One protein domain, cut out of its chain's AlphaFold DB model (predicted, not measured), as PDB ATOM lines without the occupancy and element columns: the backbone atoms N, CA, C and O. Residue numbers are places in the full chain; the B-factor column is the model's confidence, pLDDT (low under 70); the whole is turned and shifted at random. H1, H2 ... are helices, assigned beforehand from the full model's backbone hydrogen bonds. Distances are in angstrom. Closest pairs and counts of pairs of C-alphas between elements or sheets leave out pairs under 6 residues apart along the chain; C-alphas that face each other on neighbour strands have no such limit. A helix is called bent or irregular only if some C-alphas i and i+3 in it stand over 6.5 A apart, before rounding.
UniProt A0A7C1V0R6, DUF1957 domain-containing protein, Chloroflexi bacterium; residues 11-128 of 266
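This is residues 11 to 128 of the 266 residues of the protein "DUF1957 domain-containing protein" of Chloroflexi bacterium (UniProt A0A7C1V0R6). One long helix, H1, runs along most of a rod-shaped body, and the shorter H2 packs slantwise on its middle part; a looped head, residues 11 to 47, lies toward the end where H1 begins, and the small H3 lies toward the end where H1 ends, with a gap between them. From that end of H1 the long link of residues 78 to 98 folds back to where H2 begins, and a shorter link leads on from H2 to H3. The printed part has 118 residues, with three named helices in the order H1, H2, H3 and no named strand. The class is all helix, though under half of the residues, 50 of the 118, are in named elements. The whole is loose, with a radius of gyration of the C-alphas of 17.9 A, and the C-alphas span 56 by 25 by 23 A along their three main axes.

Start at C-alpha 11, Pro 11, at (-37.642, 40.462, -41.803), and read residues 11 to 47, which hold no named element. On the way, look for C-alpha 25 at (-35.478, 59.961, -58.096). Then find C-alpha 48 at (-25.585, 48.378, -42.451), where H1 begins; it takes in residues 48 to 77, Pro 48 to Thr 77, and is 43.2 A long from first to last C-alpha. Residues 78 to 98 follow, again with no named element. H2 comes next, residues 99 to 111, Gly 99 to Ala 111, 18.0 A from first to last C-alpha. After it, H3 takes in residues 121 to 127, Ala 121 to Ala 127, 10.1 A from first to last C-alpha, and you will find its end at C-alpha 127, (-29.976, 7.360, -48.049). In each of the three helices the N-to-C direction has its largest component in y, and that component is negative: look for y falling from each helix's first C-alpha to its last.

Begin with H1, the longest helix by residues, and look at residues 55 to 63, the part of it that alone touches H2. H1 and H2 touch with 19 pairs of C-alphas within 8 A; the closest C-alphas of the two are those of Ala 59 and Val 106, 4.8 A apart. Their centres are 10.0 A apart. Their lines stand at a steep tilt of 43 degrees, and they run the same way. Now turn to H3: it is apart from H1, with no C-alpha of the one within 8 A of the other. H3 is also apart from H2, although the two follow each other in the chain. On the backbone, every O i to N i+4 pair is within hydrogen-bond range in H1, H2 and H3. No helix is bent or irregular.

The two C-alphas farthest apart are those of Val 25, in the stretch before H1, and Gly 78, the residue after H1, at 58.9 A. The first and last printed C-alphas, Pro 11 and His 128, are 34.1 A apart. Of the two links between helices, H1 to H2 is long, with 21 residues, and H2 to H3 is short but not tight, with 9 residues. The C-alphas of residues 11 to 47 lie 8 to 30 A from the mean of all C-alphas, and those of residues 78 to 98 lie 8 to 29 A from it. The printed part has no cut from residue 11 to residue 128. In the B-factor column the mean pLDDT of the printed part is 95.8, and no printed residue is under 70.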
ATOM      1  N   PRO A  11     -37.597  39.359 -40.837       93.75
ATOM      2  CA  PRO A  11     -37.642  40.462 -41.803       93.75
ATOM      3  C   PRO A  11     -38.266  41.759 -41.270       93.75
ATOM      4  O   PRO A  11     -38.020  42.823 -41.826       93.75
ATOM      5  N   GLY A  12     -39.068  41.674 -40.203       92.44
ATOM      6  CA  GLY A  12     -39.698  42.819 -39.546       92.44
ATOM      7  C   GLY A  12     -38.816  43.573 -38.550       92.44
ATOM      8  O   GLY A  12     -39.293  44.533 -37.940       92.44
ATOM      9  N   ASP A  13     -37.566  43.148 -38.337       95.75
ATOM     10  CA  ASP A  13     -36.665  43.807 -37.390       95.75
ATOM     11  C   ASP A  13     -36.428  45.273 -37.774       95.75
ATOM     12  O   ASP A  13     -36.282  45.639 -38.941       95.75
ATOM     13  N   PHE A  14     -36.405  46.138 -36.764       96.44
ATOM     14  CA  PHE A  14     -36.391  47.583 -36.953       96.44
ATOM     15  C   PHE A  14     -35.080  48.108 -37.541       96.44
ATOM     16  O   PHE A  14     -35.064  49.248 -38.018       96.44
ATOM     17  N   ASP A  15     -34.017  47.307 -37.514       97.62
ATOM     18  CA  ASP A  15     -32.710  47.656 -38.062       97.62
ATOM     19  C   ASP A  15     -32.520  47.189 -39.514       97.62
ATOM     20  O   ASP A  15     -31.593  47.654 -40.179       97.62
ATOM     21  N   TYR A  16     -33.412  46.342 -40.040       97.44
ATOM     22  CA  TYR A  16     -33.388  45.914 -41.440       97.44
ATOM     23  C   TYR A  16     -33.931  46.962 -42.403       97.44
ATOM     24  O   TYR A  16     -34.670  47.873 -42.018       97.44
ATOM     25  N   ARG A  17     -33.541  46.856 -43.675       97.81
ATOM     26  CA  ARG A  17     -33.914  47.805 -44.729       97.81
ATOM     27  C   ARG A  17     -35.425  47.796 -44.993       97.81
ATOM     28  O   ARG A  17     -36.022  46.762 -45.266       97.81
ATOM     29  N   GLU A  18     -36.035  48.979 -45.008       96.19
ATOM     30  CA  GLU A  18     -37.444  49.176 -45.351       96.19
ATOM     31  C   GLU A  18     -37.666  49.006 -46.860       96.19
ATOM     32  O   GLU A  18     -37.160  49.785 -47.672       96.19
ATOM     33  N   PHE A  19     -38.465  48.009 -47.238       95.06
ATOM     34  CA  PHE A  19     -38.763  47.705 -48.635       95.06
ATOM     35  C   PHE A  19     -39.644  48.772 -49.305       95.06
ATOM     36  O   PHE A  19     -39.427  49.118 -50.473       95.06
ATOM     37  N   HIS A  20     -40.622  49.316 -48.572       93.88
ATOM     38  CA  HIS A  20     -41.675  50.158 -49.146       93.88
ATOM     39  C   HIS A  20     -41.258  51.622 -49.333       93.88
ATOM     40  O   HIS A  20     -41.882  52.342 -50.114       93.88
ATOM     41  N   LYS A  21     -40.207  52.086 -48.644       94.94
ATOM     42  CA  LYS A  21     -39.718  53.464 -48.760       94.94
ATOM     43  C   LYS A  21     -38.612  53.555 -49.805       94.94
ATOM     44  O   LYS A  21     -37.495  53.086 -49.589       94.94
ATOM     45  N   LYS A  22     -38.926  54.206 -50.921       96.25
ATOM     46  CA  LYS A  22     -38.017  54.399 -52.053       96.25
ATOM     47  C   LYS A  22     -37.747  55.880 -52.262       96.25
ATOM     48  O   LYS A  22     -38.643  56.707 -52.094       96.25
ATOM     49  N   ASP A  23     -36.518  56.211 -52.636       95.88
ATOM     50  CA  ASP A  23     -36.209  57.544 -53.121       95.88
ATOM     51  C   ASP A  23     -36.957  57.806 -54.432       95.88
ATOM     52  O   ASP A  23     -36.955  56.985 -55.346       95.88
ATOM     53  N   HIS A  24     -37.593  58.966 -54.519       93.81
ATOM     54  CA  HIS A  24     -38.416  59.363 -55.657       93.81
ATOM     55  C   HIS A  24     -37.639  59.571 -56.965       93.81
ATOM     56  O   HIS A  24     -38.259  59.578 -58.026       93.81
ATOM     57  N   VAL A  25     -36.315  59.761 -56.906       96.12
ATOM     58  CA  VAL A  25     -35.478  59.961 -58.096       96.12
ATOM     59  C   VAL A  25     -34.811  58.655 -58.509       96.12
ATOM     60  O   VAL A  25     -34.931  58.247 -59.661       96.12
ATOM     61  N   SER A  26     -34.095  57.998 -57.595       97.06
ATOM     62  CA  SER A  26     -33.309  56.802 -57.915       97.06
ATOM     63  C   SER A  26     -34.076  55.489 -57.763       97.06
ATOM     64  O   SER A  26     -33.627  54.467 -58.276       97.06
ATOM     65  N   GLY A  27     -35.187  55.477 -57.021       95.62
ATOM     66  CA  GLY A  27     -35.890  54.255 -56.626       95.62
ATOM     67  C   GLY A  27     -35.166  53.427 -55.556       95.62
ATOM     68  O   GLY A  27     -35.676  52.378 -55.157       95.62
ATOM     69  N   LEU A  28     -33.998  53.876 -55.079       96.62
ATOM     70  CA  LEU A  28     -33.201  53.162 -54.082       96.62
ATOM     71  C   LEU A  28     -33.800  53.291 -52.675       96.62
ATOM     72  O   LEU A  28     -34.452  54.280 -52.337       96.62
ATOM     73  N   GLN A  29     -33.565  52.274 -51.849       97.31
ATOM     74  CA  GLN A  29     -34.084  52.170 -50.485       97.31
ATOM     75  C   GLN A  29     -32.965  52.485 -49.486       97.31
ATOM     76  O   GLN A  29     -32.004  51.725 -49.373       97.31
ATOM     77  N   TYR A  30     -33.085  53.603 -48.764       97.56
ATOM     78  CA  TYR A  30     -32.051  54.107 -47.842       97.56
ATOM     79  C   TYR A  30     -32.463  54.098 -46.365       97.56
ATOM     80  O   TYR A  30     -31.737  54.612 -45.517       97.56
ATOM     81  N   TRP A  31     -33.639  53.563 -46.054       98.19
ATOM     82  CA  TRP A  31     -34.237  53.632 -44.724       98.19
ATOM     83  C   TRP A  31     -34.374  52.248 -44.118       98.19
ATOM     84  O   TRP A  31     -34.401  51.254 -44.841       98.19
ATOM     85  N   ARG A  32     -34.481  52.194 -42.793       97.75
ATOM     86  CA  ARG A  32     -34.772  50.967 -42.048       97.75
ATOM     87  C   ARG A  32     -36.240  50.886 -41.649       97.75
ATOM     88  O   ARG A  32     -36.925  51.911 -41.571       97.75
ATOM     89  N   VAL A  33     -36.713  49.686 -41.322       96.06
ATOM     90  CA  VAL A  33     -38.094  49.424 -40.889       96.06
ATOM     91  C   VAL A  33     -38.481  50.322 -39.712       96.06
ATOM     92  O   VAL A  33     -39.600  50.821 -39.685       96.06
ATOM     93  N   THR A  34     -37.574  50.637 -38.782       95.19
ATOM     94  CA  THR A  34     -37.764  51.593 -37.663       95.19
ATOM     95  C   THR A  34     -38.799  51.183 -36.601       95.19
ATOM     96  O   THR A  34     -38.578  51.409 -35.415       95.19
ATOM     97  N   GLY A  35     -39.922  50.595 -37.004       90.38
ATOM     98  CA  GLY A  35     -41.032  50.170 -36.164       90.38
ATOM     99  C   GLY A  35     -42.254  49.776 -37.003       90.38
ATOM    100  O   GLY A  35     -42.475  50.317 -38.088       90.38
ATOM    101  N   VAL A  36     -43.087  48.883 -36.461       77.69
ATOM    102  CA  VAL A  36     -44.250  48.260 -37.138       77.69
ATOM    103  C   VAL A  36     -45.296  49.273 -37.638       77.69
ATOM    104  O   VAL A  36     -46.002  49.023 -38.606       77.69
ATOM    105  N   ARG A  37     -45.421  50.438 -36.990       81.00
ATOM    106  CA  ARG A  37     -46.447  51.458 -37.305       81.00
ATOM    107  C   ARG A  37     -45.875  52.862 -37.477       81.00
ATOM    108  O   ARG A  37     -46.563  53.855 -37.254       81.00
ATOM    109  N   VAL A  38     -44.593  52.942 -37.811       86.69
ATOM    110  CA  VAL A  38     -43.955  54.217 -38.130       86.69
ATOM    111  C   VAL A  38     -44.345  54.588 -39.556       86.69
ATOM    112  O   VAL A  38     -44.184  53.780 -40.469       86.69
ATOM    113  N   ASP A  39     -44.877  55.794 -39.743       90.12
ATOM    114  CA  ASP A  39     -45.185  56.326 -41.072       90.12
ATOM    115  C   ASP A  39     -43.927  56.355 -41.955       90.12
ATOM    116  O   ASP A  39     -42.820  56.582 -41.457       90.12
ATOM    117  N   LEU A  40     -44.082  56.167 -43.272       88.38
ATOM    118  CA  LEU A  40     -42.950  56.168 -44.202       88.38
ATOM    119  C   LEU A  40     -42.130  57.463 -44.096       88.38
ATOM    120  O   LEU A  40     -40.903  57.411 -44.130       88.38
ATOM    121  N   GLY A  41     -42.757  58.619 -43.874       90.44
ATOM    122  CA  GLY A  41     -42.063  59.893 -43.675       90.44
ATOM    123  C   GLY A  41     -41.130  59.911 -42.459       90.44
ATOM    124  O   GLY A  41     -40.129  60.622 -42.474       90.44
ATOM    125  N   HIS A  42     -41.402  59.082 -41.449       93.94
ATOM    126  CA  HIS A  42     -40.668  59.027 -40.181       93.94
ATOM    127  C   HIS A  42     -39.718  57.827 -40.057       93.94
ATOM    128  O   HIS A  42     -39.092  57.656 -39.011       93.94
ATOM    129  N   LYS A  43     -39.594  56.998 -41.101       96.12
ATOM    130  CA  LYS A  43     -38.576  55.939 -41.155       96.12
ATOM    131  C   LYS A  43     -37.181  56.559 -41.125       96.12
ATOM    132  O   LYS A  43     -36.898  57.485 -41.893       96.12
ATOM    133  N   ASP A  44     -36.342  56.015 -40.261       97.06
ATOM    134  CA  ASP A  44     -34.971  56.447 -40.014       97.06
ATOM    135  C   ASP A  44     -34.002  55.849 -41.046       97.06
ATOM    136  O   ASP A  44     -34.362  54.950 -41.813       97.06
ATOM    137  N   TRP A  45     -32.778  56.367 -41.102       98.00
ATOM    138  CA  TRP A  45     -31.771  55.915 -42.057       98.00
ATOM    139  C   TRP A  45     -31.342  54.470 -41.795       98.00
ATOM    140  O   TRP A  45     -31.326  53.985 -40.664       98.00
ATOM    141  N   TYR A  46     -31.009  53.768 -42.874       98.44
ATOM    142  CA  TYR A  46     -30.477  52.417 -42.807       98.44
ATOM    143  C   TYR A  46     -29.022  52.425 -42.321       98.44
ATOM    144  O   TYR A  46     -28.195  53.191 -42.817       98.44
ATOM    145  N   HIS A  47     -28.709  51.535 -41.377       98.44
ATOM    146  CA  HIS A  47     -27.380  51.376 -40.791       98.44
ATOM    147  C   HIS A  47     -26.875  49.947 -41.042       98.44
ATOM    148  O   HIS A  47     -27.227  49.041 -40.284       98.44
ATOM    149  N   PRO A  48     -26.025  49.723 -42.068       97.88
ATOM    150  CA  PRO A  48     -25.585  48.378 -42.451       97.88
ATOM    151  C   PRO A  48     -24.938  47.579 -41.312       97.88
ATOM    152  O   PRO A  48     -25.093  46.365 -41.237       97.88
ATOM    153  N   GLU A  49     -24.231  48.252 -40.403       98.12
ATOM    154  CA  GLU A  49     -23.586  47.608 -39.254       98.12
ATOM    155  C   GLU A  49     -24.603  47.047 -38.246       98.12
ATOM    156  O   GLU A  49     -24.395  45.964 -37.699       98.12
ATOM    157  N   TRP A  50     -25.720  47.748 -38.023       98.31
ATOM    158  CA  TRP A  50     -26.772  47.310 -37.097       98.31
ATOM    159  C   TRP A  50     -27.520  46.114 -37.678       98.31
ATOM    160  O   TRP A  50     -27.677  45.087 -37.019       98.31
ATOM    161  N   ALA A  51     -27.873  46.210 -38.958       98.25
ATOM    162  CA  ALA A  51     -28.460  45.118 -39.716       98.25
ATOM    163  C   ALA A  51     -27.551  43.874 -39.720       98.25
ATOM    164  O   ALA A  51     -28.011  42.767 -39.446       98.25
ATOM    165  N   GLY A  52     -26.241  44.048 -39.926       98.06
ATOM    166  CA  GLY A  52     -25.261  42.959 -39.852       98.06
ATOM    167  C   GLY A  52     -25.209  42.277 -38.480       98.06
ATOM    168  O   GLY A  52     -25.127  41.049 -38.400       98.06
ATOM    169  N   TYR A  53     -25.324  43.040 -37.389       98.12
ATOM    170  CA  TYR A  53     -25.442  42.468 -36.044       98.12
ATOM    171  C   TYR A  53     -26.715  41.617 -35.903       98.12
ATOM    172  O   TYR A  53     -26.639  40.468 -35.453       98.12
ATOM    173  N   LYS A  54     -27.860  42.132 -36.372       97.94
ATOM    174  CA  LYS A  54     -29.149  41.423 -36.365       97.94
ATOM    175  C   LYS A  54     -29.145  40.148 -37.184       97.94
ATOM    176  O   LYS A  54     -29.651  39.131 -36.721       97.94
ATOM    177  N   VAL A  55     -28.525  40.162 -38.364       98.44
ATOM    178  CA  VAL A  55     -28.302  38.949 -39.168       98.44
ATOM    179  C   VAL A  55     -27.648  37.856 -38.327       98.44
ATOM    180  O   VAL A  55     -28.151  36.734 -38.290       98.44
ATOM    181  N   GLY A  56     -26.578  38.186 -37.598       97.69
ATOM    182  CA  GLY A  56     -25.895  37.230 -36.734       97.69
ATOM    183  C   GLY A  56     -26.772  36.704 -35.593       97.69
ATOM    184  O   GLY A  56     -26.754  35.504 -35.316       97.69
ATOM    185  N   GLU A  57     -27.539  37.572 -34.923       97.88
ATOM    186  CA  GLU A  57     -28.482  37.158 -33.869       97.88
ATOM    187  C   GLU A  57     -29.557  36.207 -34.408       97.88
ATOM    188  O   GLU A  57     -29.749  35.114 -33.868       97.88
ATOM    189  N   HIS A  58     -30.213  36.584 -35.505       98.06
ATOM    190  CA  HIS A  58     -31.296  35.813 -36.110       98.06
ATOM    191  C   HIS A  58     -30.821  34.498 -36.725       98.06
ATOM    192  O   HIS A  58     -31.535  33.498 -36.648       98.06
ATOM    193  N   ALA A  59     -29.619  34.464 -37.307       98.12
ATOM    194  CA  ALA A  59     -29.038  33.235 -37.836       98.12
ATOM    195  C   ALA A  59     -28.745  32.227 -36.716       98.12
ATOM    196  O   ALA A  59     -29.136  31.064 -36.819       98.12
ATOM    197  N   ARG A  60     -28.135  32.677 -35.607       97.56
ATOM    198  CA  ARG A  60     -27.884  31.819 -34.435       97.56
ATOM    199  C   ARG A  60     -29.177  31.325 -33.801       97.56
ATOM    200  O   ARG A  60     -29.269  30.145 -33.480       97.56
ATOM    201  N   HIS A  61     -30.172  32.199 -33.645       97.50
ATOM    202  CA  HIS A  61     -31.473  31.811 -33.103       97.50
ATOM    203  C   HIS A  61     -32.156  30.755 -33.981       97.50
ATOM    204  O   HIS A  61     -32.657  29.760 -33.468       97.50
ATOM    205  N   PHE A  62     -32.136  30.925 -35.307       97.56
ATOM    206  CA  PHE A  62     -32.715  29.939 -36.218       97.56
ATOM    207  C   PHE A  62     -31.961  28.602 -36.197       97.56
ATOM    208  O   PHE A  62     -32.591  27.553 -36.121       97.56
ATOM    209  N   ALA A  63     -30.626  28.623 -36.212       97.31
ATOM    210  CA  ALA A  63     -29.819  27.405 -36.135       97.31
ATOM    211  C   ALA A  63     -30.027  26.648 -34.811       97.31
ATOM    212  O   ALA A  63     -30.121  25.420 -34.810       97.31
ATOM    213  N   TRP A  64     -30.147  27.377 -33.695       97.12
ATOM    214  CA  TRP A  64     -30.530  26.801 -32.409       97.12
ATOM    215  C   TRP A  64     -31.919  26.158 -32.481       97.12
ATOM    216  O   TRP A  64     -32.043  24.998 -32.113       97.12
ATOM    217  N   LEU A  65     -32.925  26.852 -33.026       96.88
ATOM    218  CA  LEU A  65     -34.288  26.324 -33.157       96.88
ATOM    219  C   LEU A  65     -34.332  25.029 -33.984       96.88
ATOM    220  O   LEU A  65     -34.991  24.074 -33.595       96.88
ATOM    221  N   VAL A  66     -33.618  24.986 -35.113       96.94
ATOM    222  CA  VAL A  66     -33.496  23.776 -35.946       96.94
ATOM    223  C   VAL A  66     -32.886  22.625 -35.148       96.94
ATOM    224  O   VAL A  66     -33.385  21.505 -35.209       96.94
ATOM    225  N   THR A  67     -31.821  22.904 -34.395       96.75
ATOM    226  CA  THR A  67     -31.128  21.893 -33.589       96.75
ATOM    227  C   THR A  67     -32.031  21.372 -32.470       96.75
ATOM    228  O   THR A  67     -32.199  20.165 -32.347       96.75
ATOM    229  N   ASP A  68     -32.672  22.269 -31.721       96.94
ATOM    230  CA  ASP A  68     -33.578  21.945 -30.614       96.94
ATOM    231  C   ASP A  68     -34.772  21.093 -31.080       96.94
ATOM    232  O   ASP A  68     -35.075  20.072 -30.469       96.94
ATOM    233  N   LEU A  69     -35.397  21.436 -32.215       96.94
ATOM    234  CA  LEU A  69     -36.498  20.652 -32.790       96.94
ATOM    235  C   LEU A  69     -36.069  19.232 -33.190       96.94
ATOM    236  O   LEU A  69     -36.808  18.276 -32.958       96.94
ATOM    237  N   LEU A  70     -34.885  19.082 -33.791       96.81
ATOM    238  CA  LEU A  70     -34.362  17.773 -34.190       96.81
ATOM    239  C   LEU A  70     -33.958  16.927 -32.979       96.81
ATOM    240  O   LEU A  70     -34.234  15.728 -32.956       96.81
ATOM    241  N   GLU A  71     -33.345  17.537 -31.965       96.12
ATOM    242  CA  GLU A  71     -32.986  16.855 -30.720       96.12
ATOM    243  C   GLU A  71     -34.228  16.394 -29.950       96.12
ATOM    244  O   GLU A  71     -34.258  15.257 -29.478       96.12
ATOM    245  N   GLN A  72     -35.268  17.229 -29.869       97.31
ATOM    246  CA  GLN A  72     -36.548  16.859 -29.258       97.31
ATOM    247  C   GLN A  72     -37.214  15.703 -30.007       97.31
ATOM    248  O   GLN A  72     -37.563  14.700 -29.387       97.31
ATOM    249  N   TYR A  73     -37.310  15.790 -31.338       97.06
ATOM    250  CA  TYR A  73     -37.867  14.713 -32.158       97.06
ATOM    251  C   TYR A  73     -37.114  13.392 -31.951       97.06
ATOM    252  O   TYR A  73     -37.733  12.343 -31.760       97.06
ATOM    253  N   HIS A  74     -35.781  13.439 -31.929       96.31
ATOM    254  CA  HIS A  74     -34.959  12.257 -31.692       96.31
ATOM    255  C   HIS A  74     -35.134  11.698 -30.273       96.31
ATOM    256  O   HIS A  74     -35.223  10.486 -30.098       96.31
ATOM    257  N   ALA A  75     -35.226  12.556 -29.256       97.19
ATOM    258  CA  ALA A  75     -35.455  12.127 -27.877       97.19
ATOM    259  C   ALA A  75     -36.820  11.442 -27.683       97.19
ATOM    260  O   ALA A  75     -36.935  10.534 -26.859       97.19
ATOM    261  N   GLU A  76     -37.843  11.862 -28.432       97.75
ATOM    262  CA  GLU A  76     -39.195  11.298 -28.366       97.75
ATOM    263  C   GLU A  76     -39.357  10.007 -29.178       97.75
ATOM    264  O   GLU A  76     -40.049   9.088 -28.739       97.75
ATOM    265  N   THR A  77     -38.729   9.928 -30.354       95.50
ATOM    266  CA  THR A  77     -38.963   8.844 -31.326       95.50
ATOM    267  C   THR A  77     -37.817   7.840 -31.428       95.50
ATOM    268  O   THR A  77     -38.042   6.697 -31.815       95.50
ATOM    269  N   GLY A  78     -36.594   8.244 -31.078       95.19
ATOM    270  CA  GLY A  78     -35.365   7.498 -31.356       95.19
ATOM    271  C   GLY A  78     -34.873   7.608 -32.806       95.19
ATOM    272  O   GLY A  78     -33.794   7.103 -33.108       95.19
ATOM    273  N   GLU A  79     -35.611   8.293 -33.683       91.56
ATOM    274  CA  GLU A  79     -35.326   8.411 -35.116       91.56
ATOM    275  C   GLU A  79     -34.666   9.753 -35.465       91.56
ATOM    276  O   GLU A  79     -34.731  10.721 -34.703       91.56
ATOM    277  N   PHE A  80     -34.012   9.835 -36.626       90.31
ATOM    278  CA  PHE A  80     -33.501  11.108 -37.145       90.31
ATOM    279  C   PHE A  80     -34.611  11.875 -37.872       90.31
ATOM    280  O   PHE A  80     -35.211  11.369 -38.817       90.31
ATOM    281  N   GLY A  81     -34.871  13.114 -37.447       92.69
ATOM    282  CA  GLY A  81     -35.842  13.994 -38.100       92.69
ATOM    283  C   GLY A  81     -35.291  14.684 -39.353       92.69
ATOM    284  O   GLY A  81     -34.081  14.842 -39.517       92.69
ATOM    285  N   LEU A  82     -36.195  15.158 -40.214       94.56
ATOM    286  CA  LEU A  82     -35.889  16.012 -41.364       94.56
ATOM    287  C   LEU A  82     -36.717  17.298 -41.277       94.56
ATOM    288  O   LEU A  82     -37.939  17.248 -41.167       94.56
ATOM    289  N   ILE A  83     -36.062  18.456 -41.386       96.31
ATOM    290  CA  ILE A  83     -36.737  19.755 -41.493       96.31
ATOM    291  C   ILE A  83     -36.579  20.275 -42.922       96.31
ATOM    292  O   ILE A  83     -35.487  20.660 -43.333       96.31
ATOM    293  N   ALA A  84     -37.687  20.337 -43.662       95.19
ATOM    294  CA  ALA A  84     -37.769  21.016 -44.952       95.19
ATOM    295  C   ALA A  84     -38.402  22.404 -44.761       95.19
ATOM    296  O   ALA A  84     -39.577  22.518 -44.418       95.19
ATOM    297  N   SER A  85     -37.615  23.464 -44.955       93.56
ATOM    298  CA  SER A  85     -38.075  24.856 -44.859       93.56
ATOM    299  C   SER A  85     -38.066  25.509 -46.238       93.56
ATOM    300  O   SER A  85     -37.000  25.818 -46.767       93.56
ATOM    301  N   ASN A  86     -39.253  25.704 -46.811       93.69
ATOM    302  CA  ASN A  86     -39.436  26.224 -48.166       93.69
ATOM    303  C   ASN A  86     -39.880  27.691 -48.123       93.69
ATOM    304  O   ASN A  86     -40.754  28.049 -47.332       93.69
ATOM    305  N   TYR A  87     -39.284  28.521 -48.976       93.88
ATOM    306  CA  TYR A  87     -39.536  29.959 -49.055       93.88
ATOM    307  C   TYR A  87     -39.449  30.422 -50.509       93.88
ATOM    308  O   TYR A  87     -38.651  29.871 -51.269       93.88
ATOM    309  N   ASP A  88     -40.180  31.480 -50.864       94.88
ATOM    310  CA  ASP A  88     -39.962  32.156 -52.144       94.88
ATOM    311  C   ASP A  88     -38.553  32.748 -52.188       94.88
ATOM    312  O   ASP A  88     -38.130  33.454 -51.269       94.88
ATOM    313  N   THR A  89     -37.817  32.490 -53.270       96.94
ATOM    314  CA  THR A  89     -36.417  32.919 -53.412       96.94
ATOM    315  C   THR A  89     -36.259  34.431 -53.266       96.94
ATOM    316  O   THR A  89     -35.309  34.896 -52.637       96.94
ATOM    317  N   GLU A  90     -37.212  35.203 -53.793       96.00
ATOM    318  CA  GLU A  90     -37.205  36.667 -53.719       96.00
ATOM    319  C   GLU A  90     -37.328  37.190 -52.285       96.00
ATOM    320  O   GLU A  90     -37.000  38.350 -52.021       96.00
ATOM    321  N   LEU A  91     -37.752  36.362 -51.323       95.88
ATOM    322  CA  LEU A  91     -37.680  36.740 -49.918       95.88
ATOM    323  C   LEU A  91     -36.257  37.182 -49.566       95.88
ATOM    324  O   LEU A  91     -36.079  38.210 -48.920       95.88
ATOM    325  N   PHE A  92     -35.243  36.452 -50.032       97.56
ATOM    326  CA  PHE A  92     -33.851  36.699 -49.690       97.56
ATOM    327  C   PHE A  92     -33.202  37.682 -50.672       97.56
ATOM    328  O   PHE A  92     -32.847  37.340 -51.796       97.56
ATOM    329  N   GLY A  93     -32.995  38.918 -50.222       96.88
ATOM    330  CA  GLY A  93     -32.300  39.982 -50.953       96.88
ATOM    331  C   GLY A  93     -33.226  41.008 -51.607       96.88
ATOM    332  O   GLY A  93     -32.832  42.169 -51.747       96.88
ATOM    333  N   HIS A  94     -34.459  40.623 -51.958       95.94
ATOM    334  CA  HIS A  94     -35.449  41.553 -52.501       95.94
ATOM    335  C   HIS A  94     -36.384  42.077 -51.407       95.94
ATOM    336  O   HIS A  94     -36.226  43.232 -50.996       95.94
ATOM    337  N   TRP A  95     -37.298  41.237 -50.905       94.69
ATOM    338  CA  TRP A  95     -38.247  41.613 -49.845       94.69
ATOM    339  C   TRP A  95     -37.539  41.840 -48.509       94.69
ATOM    340  O   TRP A  95     -37.721  42.879 -47.877       94.69
ATOM    341  N   TRP A  96     -36.680  40.900 -48.120       97.19
ATOM    342  CA  TRP A  96     -35.786  41.013 -46.977       97.19
ATOM    343  C   TRP A  96     -34.352  41.154 -47.471       97.19
ATOM    344  O   TRP A  96     -33.710  40.179 -47.864       97.19
ATOM    345  N   PHE A  97     -33.843  42.384 -47.464       98.06
ATOM    346  CA  PHE A  97     -32.555  42.716 -48.072       98.06
ATOM    347  C   PHE A  97     -31.388  41.905 -47.501       98.06
ATOM    348  O   PHE A  97     -30.548  41.394 -48.236       98.06
ATOM    349  N   GLU A  98     -31.375  41.732 -46.187       98.50
ATOM    350  CA  GLU A  98     -30.335  41.031 -45.449       98.50
ATOM    351  C   GLU A  98     -30.510  39.505 -45.487       98.50
ATOM    352  O   GLU A  98     -29.660  38.766 -44.986       98.50
ATOM    353  N   GLY A  99     -31.586  39.011 -46.105       97.94
ATOM    354  CA  GLY A  99     -31.928  37.593 -46.143       97.94
ATOM    355  C   GLY A  99     -30.852  36.708 -46.781       97.94
ATOM    356  O   GLY A  99     -30.660  35.574 -46.347       97.94
ATOM    357  N   VAL A 100     -30.096  37.229 -47.755       98.44
ATOM    358  CA  VAL A 100     -28.969  36.505 -48.376       98.44
ATOM    359  C   VAL A 100     -27.809  36.314 -47.394       98.44
ATOM    360  O   VAL A 100     -27.192  35.248 -47.348       98.44
ATOM    361  N   ASP A 101     -27.498  37.333 -46.594       98.50
ATOM    362  CA  ASP A 101     -26.457  37.220 -45.572       98.50
ATOM    363  C   ASP A 101     -26.931  36.328 -44.421       98.50
ATOM    364  O   ASP A 101     -26.167  35.502 -43.923       98.50
ATOM    365  N   TRP A 102     -28.212  36.407 -44.059       98.56
ATOM    366  CA  TRP A 102     -28.808  35.526 -43.064       98.56
ATOM    367  C   TRP A 102     -28.761  34.052 -43.459       98.56
ATOM    368  O   TRP A 102     -28.266  33.247 -42.672       98.56
ATOM    369  N   ILE A 103     -29.198  33.680 -44.669       98.06
ATOM    370  CA  ILE A 103     -29.191  32.267 -45.076       98.06
ATOM    371  C   ILE A 103     -27.756  31.728 -45.152       98.06
ATOM    372  O   ILE A 103     -27.500  30.595 -44.744       98.06
ATOM    373  N   ARG A 104     -26.788  32.560 -45.568       98.31
ATOM    374  CA  ARG A 104     -25.360  32.214 -45.529       98.31
ATOM    375  C   ARG A 104     -24.911  31.870 -44.110       98.31
ATOM    376  O   ARG A 104     -24.257  30.847 -43.915       98.31
ATOM    377  N   GLU A 105     -25.232  32.713 -43.133       98.25
ATOM    378  CA  GLU A 105     -24.802  32.517 -41.747       98.25
ATOM    379  C   GLU A 105     -25.546  31.365 -41.056       98.25
ATOM    380  O   GLU A 105     -24.932  30.630 -40.280       98.25
ATOM    381  N   VAL A 106     -26.820  31.121 -41.388       98.06
ATOM    382  CA  VAL A 106     -27.555  29.921 -40.948       98.06
ATOM    383  C   VAL A 106     -26.867  28.657 -41.455       98.06
ATOM    384  O   VAL A 106     -26.523  27.791 -40.653       98.06
ATOM    385  N   LEU A 107     -26.612  28.566 -42.765       97.81
ATOM    386  CA  LEU A 107     -25.980  27.390 -43.366       97.81
ATOM    387  C   LEU A 107     -24.571  27.169 -42.814       97.81
ATOM    388  O   LEU A 107     -24.211  26.043 -42.492       97.81
ATOM    389  N   ARG A 108     -23.783  28.236 -42.629       97.69
ATOM    390  CA  ARG A 108     -22.467  28.143 -41.981       97.69
ATOM    391  C   ARG A 108     -22.568  27.635 -40.552       97.69
ATOM    392  O   ARG A 108     -21.781  26.776 -40.175       97.69
ATOM    393  N   THR A 109     -23.503  28.158 -39.766       97.50
ATOM    394  CA  THR A 109     -23.670  27.754 -38.366       97.50
ATOM    395  C   THR A 109     -24.067  26.282 -38.276       97.50
ATOM    396  O   THR A 109     -23.441  25.528 -37.537       97.50
ATOM    397  N   LEU A 110     -25.044  25.852 -39.080       97.38
ATOM    398  CA  LEU A 110     -25.502  24.463 -39.113       97.38
ATOM    399  C   LEU A 110     -24.433  23.506 -39.654       97.38
ATOM    400  O   LEU A 110     -24.278  22.423 -39.110       97.38
ATOM    401  N   ALA A 111     -23.638  23.911 -40.646       96.94
ATOM    402  CA  ALA A 111     -22.553  23.086 -41.182       96.94
ATOM    403  C   ALA A 111     -21.434  22.786 -40.165       96.94
ATOM    404  O   ALA A 111     -20.691  21.826 -40.348       96.94
ATOM    405  N   HIS A 112     -21.288  23.601 -39.113       95.62
ATOM    406  CA  HIS A 112     -20.345  23.351 -38.016       95.62
ATOM    407  C   HIS A 112     -20.980  22.599 -36.834       95.62
ATOM    408  O   HIS A 112     -20.285  22.319 -35.857       95.62
ATOM    409  N   SER A 113     -22.280  22.302 -36.891       94.19
ATOM    410  CA  SER A 113     -22.978  21.545 -35.853       94.19
ATOM    411  C   SER A 113     -22.608  20.066 -35.935       94.19
ATOM    412  O   SER A 113     -22.602  19.479 -37.012       94.19
ATOM    413  N   ASP A 114     -22.344  19.438 -34.790       93.94
ATOM    414  CA  ASP A 114     -22.222  17.980 -34.671       93.94
ATOM    415  C   ASP A 114     -23.590  17.287 -34.521       93.94
ATOM    416  O   ASP A 114     -23.664  16.059 -34.485       93.94
ATOM    417  N   ARG A 115     -24.674  18.072 -34.434       94.44
ATOM    418  CA  ARG A 115     -26.055  17.608 -34.215       94.44
ATOM    419  C   ARG A 115     -26.930  17.649 -35.457       94.44
ATOM    420  O   ARG A 115     -27.919  16.930 -35.518       94.44
ATOM    421  N   VAL A 116     -26.588  18.489 -36.432       96.12
ATOM    422  CA  VAL A 116     -27.406  18.718 -37.627       96.12
ATOM    423  C   VAL A 116     -26.562  18.492 -38.870       96.12
ATOM    424  O   VAL A 116     -25.502  19.090 -39.020       96.12
ATOM    425  N   ALA A 117     -27.061  17.665 -39.786       94.88
ATOM    426  CA  ALA A 117     -26.482  17.498 -41.110       94.88
ATOM    427  C   ALA A 117     -27.297  18.287 -42.142       94.88
ATOM    428  O   ALA A 117     -28.523  18.193 -42.184       94.88
ATOM    429  N   LEU A 118     -26.609  19.049 -42.995       96.56
ATOM    430  CA  LEU A 118     -27.215  19.653 -44.181       96.56
ATOM    431  C   LEU A 118     -27.190  18.641 -45.328       96.56
ATOM    432  O   LEU A 118     -26.191  17.953 -45.529       96.56
ATOM    433  N   THR A 119     -28.274  18.565 -46.090       96.19
ATOM    434  CA  THR A 119     -28.413  17.625 -47.206       96.19
ATOM    435  C   THR A 119     -29.316  18.203 -48.288       96.19
ATOM    436  O   THR A 119     -30.020  19.193 -48.066       96.19
ATOM    437  N   THR A 120     -29.300  17.587 -49.465       96.75
ATOM    438  CA  THR A 120     -30.290  17.831 -50.513       96.75
ATOM    439  C   THR A 120     -31.436  16.822 -50.414       96.75
ATOM    440  O   THR A 120     -31.269  15.719 -49.895       96.75
ATOM    441  N   ALA A 121     -32.610  17.169 -50.954       94.38
ATOM    442  CA  ALA A 121     -33.757  16.257 -50.960       94.38
ATOM    443  C   ALA A 121     -33.428  14.917 -51.647       94.38
ATOM    444  O   ALA A 121     -33.788  13.856 -51.146       94.38
ATOM    445  N   SER A 122     -32.695  14.953 -52.765       96.19
ATOM    446  CA  SER A 122     -32.309  13.749 -53.507       96.19
ATOM    447  C   SER A 122     -31.334  12.861 -52.731       96.19
ATOM    448  O   SER A 122     -31.537  11.652 -52.680       96.19
ATOM    449  N   GLU A 123     -30.300  13.430 -52.106       96.31
ATOM    450  CA  GLU A 123     -29.356  12.654 -51.288       96.31
ATOM    451  C   GLU A 123     -30.051  12.016 -50.086       96.31
ATOM    452  O   GLU A 123     -29.815  10.841 -49.795       96.31
ATOM    453  N   TYR A 124     -30.943  12.763 -49.427       94.12
ATOM    454  CA  TYR A 124     -31.703  12.242 -48.300       94.12
ATOM    455  C   TYR A 124     -32.573  11.050 -48.706       94.12
ATOM    456  O   TYR A 124     -32.512  10.023 -48.039       94.12
ATOM    457  N   LEU A 125     -33.321  11.153 -49.813       93.94
ATOM    458  CA  LEU A 125     -34.189  10.075 -50.305       93.94
ATOM    459  C   LEU A 125     -33.413   8.832 -50.761       93.94
ATOM    460  O   LEU A 125     -33.914   7.719 -50.639       93.94
ATOM    461  N   VAL A 126     -32.191   8.999 -51.277       95.31
ATOM    462  CA  VAL A 126     -31.311   7.866 -51.613       95.31
ATOM    463  C   VAL A 126     -30.822   7.158 -50.349       95.31
ATOM    464  O   VAL A 126     -30.771   5.929 -50.321       95.31
ATOM    465  N   ALA A 127     -30.454   7.914 -49.314       93.62
ATOM    466  CA  ALA A 127     -29.976   7.360 -48.049       93.62
ATOM    467  C   ALA A 127     -31.108   6.788 -47.174       93.62
ATOM    468  O   ALA A 127     -30.875   5.835 -46.432       93.62
ATOM    469  N   HIS A 128     -32.319   7.341 -47.290       91.31
ATOM    470  CA  HIS A 128     -33.503   6.979 -46.510       91.31
ATOM    471  C   HIS A 128     -34.711   6.789 -47.447       91.31
ATOM    472  O   HIS A 128     -35.562   7.679 -47.555       91.31
TER     473      HIS A 128